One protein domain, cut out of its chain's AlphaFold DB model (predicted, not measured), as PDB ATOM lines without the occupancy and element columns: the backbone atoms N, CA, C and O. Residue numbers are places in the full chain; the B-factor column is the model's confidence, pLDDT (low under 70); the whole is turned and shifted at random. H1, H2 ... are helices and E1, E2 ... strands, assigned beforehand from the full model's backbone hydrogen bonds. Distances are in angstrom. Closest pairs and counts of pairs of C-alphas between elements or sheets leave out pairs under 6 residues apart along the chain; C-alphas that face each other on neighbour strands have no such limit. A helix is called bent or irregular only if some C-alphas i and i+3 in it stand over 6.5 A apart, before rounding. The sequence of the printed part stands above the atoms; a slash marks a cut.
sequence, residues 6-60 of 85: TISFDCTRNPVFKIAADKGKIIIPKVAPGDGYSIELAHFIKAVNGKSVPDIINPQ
ATOM      1  N   THR A   6      39.565  55.477 154.818       93.44
ATOM      2  CA  THR A   6      38.161  55.276 154.474       93.44
ATOM      3  C   THR A   6      37.288  55.775 155.613       93.44
ATOM      4  O   THR A   6      37.456  55.364 156.764       93.44
ATOM      5  N   ILE A   7      36.330  56.637 155.285       94.69
ATOM      6  CA  ILE A   7      35.212  56.959 156.168       94.69
ATOM      7  C   ILE A   7      34.093  55.960 155.877       94.69
ATOM      8  O   ILE A   7      33.721  55.758 154.725       94.69
ATOM      9  N   SER A   8      33.558  55.335 156.922       94.31
ATOM     10  CA  SER A   8      32.421  54.421 156.839       94.31
ATOM     11  C   SER A   8      31.307  54.935 157.744       94.31
ATOM     12  O   SER A   8      31.515  55.114 158.945       94.31
ATOM     13  N   PHE A   9      30.144  55.180 157.143       94.06
ATOM     14  CA  PHE A   9      28.896  55.509 157.822       94.06
ATOM     15  C   PHE A   9      27.840  54.482 157.401       94.06
ATOM     16  O   PHE A   9      27.411  54.476 156.251       94.06
ATOM     17  N   ASP A  10      27.494  53.569 158.305       94.19
ATOM     18  CA  ASP A  10      26.597  52.441 158.049       94.19
ATOM     19  C   ASP A  10      25.678  52.231 159.259       94.19
ATOM     20  O   ASP A  10      26.095  51.707 160.296       94.19
ATOM     21  N   CYS A  11      24.415  52.638 159.120       90.94
ATOM     22  CA  CYS A  11      23.408  52.566 160.181       90.94
ATOM     23  C   CYS A  11      23.025  51.129 160.581       90.94
ATOM     24  O   CYS A  11      22.285  50.953 161.545       90.94
ATOM     25  N   THR A  12      23.519  50.107 159.874       95.38
ATOM     26  CA  THR A  12      23.291  48.691 160.208       95.38
ATOM     27  C   THR A  12      24.389  48.089 161.091       95.38
ATOM     28  O   THR A  12      24.289  46.931 161.501       95.38
ATOM     29  N   ARG A  13      25.449  48.850 161.407       93.38
ATOM     30  CA  ARG A  13      26.617  48.378 162.170       93.38
ATOM     31  C   ARG A  13      26.798  49.122 163.489       93.38
ATOM     32  O   ARG A  13      26.339  50.245 163.662       93.38
ATOM     33  N   ASN A  14      27.560  48.513 164.399       90.81
ATOM     34  CA  ASN A  14      28.032  49.152 165.627       90.81
ATOM     35  C   ASN A  14      29.576  49.101 165.694       90.81
ATOM     36  O   ASN A  14      30.127  47.998 165.732       90.81
ATOM     37  N   PRO A  15      30.298  50.240 165.692       91.44
ATOM     38  CA  PRO A  15      29.798  51.617 165.612       91.44
ATOM     39  C   PRO A  15      29.311  51.993 164.200       91.44
ATOM     40  O   PRO A  15      29.875  51.532 163.206       91.44
ATOM     41  N   VAL A  16      28.309  52.877 164.133       93.75
ATOM     42  CA  VAL A  16      27.706  53.382 162.881       93.75
ATOM     43  C   VAL A  16      28.690  54.224 162.066       93.75
ATOM     44  O   VAL A  16      28.703  54.145 160.841       93.75
ATOM     45  N   PHE A  17      29.531  55.018 162.734       95.19
ATOM     46  CA  PHE A  17      30.475  55.935 162.099       95.19
ATOM     47  C   PHE A  17      31.911  55.642 162.532       95.19
ATOM     48  O   PHE A  17      32.224  55.649 163.726       95.19
ATOM     49  N   LYS A  18      32.795  55.392 161.565       95.69
ATOM     50  CA  LYS A  18      34.210  55.103 161.822       95.69
ATOM     51  C   LYS A  18      35.118  55.593 160.702       95.69
ATOM     52  O   LYS A  18      34.716  55.678 159.543       95.69
ATOM     53  N   ILE A  19      36.373  55.842 161.056       95.06
ATOM     54  CA  ILE A  19      37.438  56.216 160.125       95.06
ATOM     55  C   ILE A  19      38.543  55.167 160.232       95.06
ATOM     56  O   ILE A  19      39.108  54.955 161.305       95.06
ATOM     57  N   ALA A  20      38.835  54.495 159.122       93.69
ATOM     58  CA  ALA A  20      39.898  53.505 159.015       93.69
ATOM     59  C   ALA A  20      41.022  54.065 158.139       93.69
ATOM     60  O   ALA A  20      40.850  54.195 156.929       93.69
ATOM     61  N   ALA A  21      42.150  54.426 158.747       92.38
ATOM     62  CA  ALA A  21      43.352  54.810 158.013       92.38
ATOM     63  C   ALA A  21      44.062  53.575 157.421       92.38
ATOM     64  O   ALA A  21      43.831  52.450 157.863       92.38
ATOM     65  N   ASP A  22      44.937  53.791 156.438       91.75
ATOM     66  CA  ASP A  22      45.781  52.768 155.807       91.75
ATOM     67  C   ASP A  22      46.681  52.051 156.823       91.75
ATOM     68  O   ASP A  22      47.030  50.881 156.656       91.75
ATOM     69  N   LYS A  23      47.033  52.757 157.899       89.56
ATOM     70  CA  LYS A  23      47.794  52.266 159.040       89.56
ATOM     71  C   LYS A  23      47.200  52.798 160.338       89.56
ATOM     72  O   LYS A  23      46.744  53.935 160.422       89.56
ATOM     73  N   GLY A  24      47.304  51.994 161.390       89.44
ATOM     74  CA  GLY A  24      46.898  52.382 162.738       89.44
ATOM     75  C   GLY A  24      45.496  51.914 163.113       89.44
ATOM     76  O   GLY A  24      44.930  51.005 162.508       89.44
ATOM     77  N   LYS A  25      44.970  52.487 164.198       93.12
ATOM     78  CA  LYS A  25      43.699  52.062 164.792       93.12
ATOM     79  C   LYS A  25      42.517  52.747 164.116       93.12
ATOM     80  O   LYS A  25      42.612  53.895 163.690       93.12
ATOM     81  N   ILE A  26      41.386  52.049 164.098       94.31
ATOM     82  CA  ILE A  26      40.099  52.627 163.709       94.31
ATOM     83  C   ILE A  26      39.743  53.736 164.700       94.31
ATOM     84  O   ILE A  26      39.745  53.526 165.914       94.31
ATOM     85  N   ILE A  27      39.418  54.909 164.167       95.31
ATOM     86  CA  ILE A  27      38.935  56.050 164.939       95.31
ATOM     87  C   ILE A  27      37.411  55.988 164.941       95.31
ATOM     88  O   ILE A  27      36.791  55.817 163.891       95.31
ATOM     89  N   ILE A  28      36.813  56.146 166.120       96.25
ATOM     90  CA  ILE A  28      35.365  56.269 166.302       96.25
ATOM     91  C   ILE A  28      35.104  57.720 166.716       96.25
ATOM     92  O   ILE A  28      35.337  58.067 167.879       96.25
ATOM     93  N   PRO A  29      34.716  58.602 165.778       94.38
ATOM     94  CA  PRO A  29      34.507  60.006 166.093       94.38
ATOM     95  C   PRO A  29      33.334  60.188 167.054       94.38
ATOM     96  O   PRO A  29      32.318  59.499 166.958       94.38
ATOM     97  N   LYS A  30      33.451  61.165 167.956       93.94
ATOM     98  CA  LYS A  30      32.293  61.650 168.709       93.94
ATOM     99  C   LYS A  30      31.403  62.441 167.755       93.94
ATOM    100  O   LYS A  30      31.884  63.354 167.090       93.94
ATOM    101  N   VAL A  31      30.124  62.091 167.706       89.88
ATOM    102  CA  VAL A  31      29.113  62.790 166.906       89.88
ATOM    103  C   VAL A  31      28.208  63.618 167.810       89.88
ATOM    104  O   VAL A  31      28.101  63.346 169.008       89.88
ATOM    105  N   ALA A  32      27.592  64.655 167.244       89.12
ATOM    106  CA  ALA A  32      26.601  65.444 167.963       89.12
ATOM    107  C   ALA A  32      25.411  64.554 168.374       89.12
ATOM    108  O   ALA A  32      25.042  63.653 167.617       89.12
ATOM    109  N   PRO A  33      24.820  64.775 169.560       88.38
ATOM    110  CA  PRO A  33      23.601  64.085 169.957       88.38
ATOM    111  C   PRO A  33      22.403  64.586 169.139       88.38
ATOM    112  O   PRO A  33      22.390  65.732 168.689       88.38
ATOM    113  N   GLY A  34      21.376  63.744 169.024       89.75
ATOM    114  CA  GLY A  34      20.187  64.014 168.216       89.75
ATOM    115  C   GLY A  34      20.230  63.323 166.854       89.75
ATOM    116  O   GLY A  34      21.199  62.651 166.502       89.75
ATOM    117  N   ASP A  35      19.141  63.462 166.113       90.38
ATOM    118  CA  ASP A  35      19.019  63.009 164.729       90.38
ATOM    119  C   ASP A  35      19.305  64.150 163.736       90.38
ATOM    120  O   ASP A  35      19.531  65.301 164.115       90.38
ATOM    121  N   GLY A  36      19.295  63.830 162.439       90.62
ATOM    122  CA  GLY A  36      19.543  64.823 161.392       90.62
ATOM    123  C   GLY A  36      18.571  66.007 161.439       90.62
ATOM    124  O   GLY A  36      19.004  67.146 161.285       90.62
ATOM    125  N   TYR A  37      17.290  65.764 161.729       94.75
ATOM    126  CA  TYR A  37      16.252  66.800 161.721       94.75
ATOM    127  C   TYR A  37      16.357  67.762 162.904       94.75
ATOM    128  O   TYR A  37      16.244  68.975 162.740       94.75
ATOM    129  N   SER A  38      16.593  67.242 164.106       96.12
ATOM    130  CA  SER A  38      16.784  68.060 165.306       96.12
ATOM    131  C   SER A  38      18.031  68.941 165.193       96.12
ATOM    132  O   SER A  38      17.992  70.112 165.579       96.12
ATOM    133  N   ILE A  39      19.112  68.420 164.601       94.31
ATOM    134  CA  ILE A  39      20.334  69.185 164.322       94.31
ATOM    135  C   ILE A  39      20.082  70.251 163.244       94.31
ATOM    136  O   ILE A  39      20.496  71.399 163.427       94.31
ATOM    137  N   GLU A  40      19.381  69.906 162.161       95.25
ATOM    138  CA  GLU A  40      19.019  70.831 161.078       95.25
ATOM    139  C   GLU A  40      18.138  71.982 161.584       95.25
ATOM    140  O   GLU A  40      18.448  73.151 161.353       95.25
ATOM    141  N   LEU A  41      17.099  71.680 162.367       95.44
ATOM    142  CA  LEU A  41      16.228  72.694 162.958       95.44
ATOM    143  C   LEU A  41      17.004  73.622 163.904       95.44
ATOM    144  O   LEU A  41      16.832  74.841 163.864       95.44
ATOM    145  N   ALA A  42      17.883  73.067 164.743       95.19
ATOM    146  CA  ALA A  42      18.715  73.865 165.638       95.19
ATOM    147  C   ALA A  42      19.692  74.775 164.872       95.19
ATOM    148  O   ALA A  42      19.960  75.897 165.316       95.19
ATOM    149  N   HIS A  43      20.230  74.313 163.738       95.62
ATOM    150  CA  HIS A  43      21.062  75.120 162.840       95.62
ATOM    151  C   HIS A  43      20.249  76.257 162.211       95.62
ATOM    152  O   HIS A  43      20.640  77.418 162.352       95.62
ATOM    153  N   PHE A  44      19.073  75.951 161.660       95.88
ATOM    154  CA  PHE A  44      18.164  76.941 161.084       95.88
ATOM    155  C   PHE A  44      17.777  78.031 162.093       95.88
ATOM    156  O   PHE A  44      17.935  79.218 161.811       95.88
ATOM    157  N   ILE A  45      17.361  77.649 163.308       97.06
ATOM    158  CA  ILE A  45      17.003  78.599 164.373       97.06
ATOM    159  C   ILE A  45      18.183  79.517 164.715       97.06
ATOM    160  O   ILE A  45      17.993  80.714 164.934       97.06
ATOM    161  N   LYS A  46      19.415  78.998 164.776       97.31
ATOM    162  CA  LYS A  46      20.604  79.831 165.027       97.31
ATOM    163  C   LYS A  46      20.832  80.826 163.887       97.31
ATOM    164  O   LYS A  46      21.056  82.001 164.176       97.31
ATOM    165  N   ALA A  47      20.726  80.368 162.640       96.62
ATOM    166  CA  ALA A  47      20.919  81.192 161.453       96.62
ATOM    167  C   ALA A  47      19.920  82.360 161.394       96.62
ATOM    168  O   ALA A  47      20.333  83.513 161.275       96.62
ATOM    169  N   VAL A  48      18.618  82.093 161.563       96.69
ATOM    170  CA  VAL A  48      17.580  83.144 161.501       96.69
ATOM    171  C   VAL A  48      17.661  84.138 162.661       96.69
ATOM    172  O   VAL A  48      17.219  85.273 162.529       96.69
ATOM    173  N   ASN A  49      18.275  83.743 163.781       97.94
ATOM    174  CA  ASN A  49      18.565  84.628 164.912       97.94
ATOM    175  C   ASN A  49      19.888  85.409 164.754       97.94
ATOM    176  O   ASN A  49      20.388  85.968 165.729       97.94
ATOM    177  N   GLY A  50      20.493  85.417 163.561       96.38
ATOM    178  CA  GLY A  50      21.712  86.176 163.267       96.38
ATOM    179  C   GLY A  50      22.988  85.605 163.891       96.38
ATOM    180  O   GLY A  50      24.006  86.295 163.943       96.38
ATOM    181  N   LYS A  51      22.966  84.360 164.387       97.69
ATOM    182  CA  LYS A  51      24.178  83.708 164.900       97.69
ATOM    183  C   LYS A  51      25.028  83.204 163.739       97.69
ATOM    184  O   LYS A  51      24.502  82.690 162.757       97.69
ATOM    185  N   SER A  52      26.348  83.273 163.903       95.62
ATOM    186  CA  SER A  52      27.272  82.591 162.996       95.62
ATOM    187  C   SER A  52      27.072  81.076 163.094       95.62
ATOM    188  O   SER A  52      27.043  80.507 164.191       95.62
ATOM    189  N   VAL A  53      26.900  80.437 161.943       95.44
ATOM    190  CA  VAL A  53      26.688  78.997 161.783       95.44
ATOM    191  C   VAL A  53      27.576  78.482 160.645       95.44
ATOM    192  O   VAL A  53      28.005  79.286 159.816       95.44
ATOM    193  N   PRO A  54      27.859  77.165 160.578       92.81
ATOM    194  CA  PRO A  54      28.440  76.563 159.380       92.81
ATOM    195  C   PRO A  54      27.610  76.872 158.132       92.81
ATOM    196  O   PRO A  54      26.414  77.154 158.258       92.81
ATOM    197  N   ASP A  55      28.235  76.758 156.960       91.75
ATOM    198  CA  ASP A  55      27.646  77.110 155.666       91.75
ATOM    199  C   ASP A  55      26.201  76.613 155.504       91.75
ATOM    200  O   ASP A  55      25.870  75.457 155.780       91.75
ATOM    201  N   ILE A  56      25.334  77.527 155.065       92.69
ATOM    202  CA  ILE A  56      23.926  77.256 154.783       92.69
ATOM    203  C   ILE A  56      23.833  76.777 153.335       92.69
ATOM    204  O   ILE A  56      24.304  77.468 152.428       92.69
ATOM    205  N   ILE A  57      23.189  75.627 153.121       91.94
ATOM    206  CA  ILE A  57      22.850  75.170 151.769       91.94
ATOM    207  C   ILE A  57      22.021  76.243 151.061       91.94
ATOM    208  O   ILE A  57      21.033  76.752 151.592       91.94
ATOM    209  N   ASN A  58      22.433  76.615 149.858       93.12
ATOM    210  CA  ASN A  58      21.777  77.676 149.108       93.12
ATOM    211  C   ASN A  58      20.900  77.086 147.980       93.12
ATOM    212  O   ASN A  58      20.971  75.890 147.667       93.12
ATOM    213  N   PRO A  59      20.054  77.904 147.325       96.25
ATOM    214  CA  PRO A  59      19.207  77.421 146.235       96.25
ATOM    215  C   PRO A  59      19.976  76.802 145.053       96.25
ATOM    216  O   PRO A  59      19.442  75.925 144.373       96.25
ATOM    217  N   GLN A  60      21.227  77.211 144.810       96.19
ATOM    218  CA  GLN A  60      22.067  76.629 143.761       96.19
ATOM    219  C   GLN A  60      22.469  75.185 144.094       96.19
ATOM    220  O   GLN A  60      22.492  74.350 143.188       96.19
TER     221      GLN A  60
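This is residues 6 to 60 of the 85 residues of an uncharacterized protein of Planctomycetes bacterium ADurb.Bin401 (UniProt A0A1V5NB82). A small two-stranded hairpin, E1 and E2, makes one end of the domain and a single helix, H1, makes the other, with a long link of residues 22 to 35 strung between them. The hairpin and the helix do not form a shared core, and beyond H1 residues 49 to 54 fold back beside its later part before the last residues run off past it. The printed part has 55 residues with two named strands and one named helix, in the order E1, E2, H1; the sheet has the order E1 - E2 and is antiparallel. The class is mixed, helices and strands, with only 22 of the 55 residues in named elements. The whole is only just extended, close to loose, with a radius of gyration of the C-alphas of 15.4 A and spans of 43 by 21 by 20 A.

The sheet begins with E1, residues 6 to 9, which is 9.9 A from first to last C-alpha; C-alpha 6 is at (38.161, 55.276, 154.474). E2, residues 17 to 21, is the longest strand, at 13.6 A, and ends with C-alpha 21 at (43.352, 54.810, 158.013). H1, residues 36 to 48, is 18.4 A long, from C-alpha 36 at (19.543, 64.823, 161.392) to C-alpha 48 at (17.580, 83.144, 161.501).

E1 and E2 are a hairpin, joined by a short link of 7 residues. The two strands are antiparallel, with 171 degrees between their N-to-C directions. The C-alphas of Ile 7 and Ile 19 face each other at 4.6 A, as do those of Phe 9 and Phe 17 at 4.6 A. Across the pair, N 6 and O 20 are within hydrogen-bond range at 2.8 A, and N 18 and O 8 at 2.9 A. H1 is apart from E1. In H1 every O i to N i+4 pair is within hydrogen-bond range, and H1 is not bent. Residues 32 to 42, of which 36 to 42 belong to H1, stand free.

The two C-alphas farthest apart are those of Lys 23 and Asn 49, at 44.0 A, and the C-alphas of Thr 6 and Gln 60, the first and last printed, are 28.8 A apart. The printed part has no cut. The link from E2 to H1, with 14 residues, is long. After H1, residues 49 to 60 hold no named element, and their C-alphas lie 12 to 22 A from the mean of all C-alphas. The mean pLDDT of the printed part is 93.9, and no printed residue is under 70.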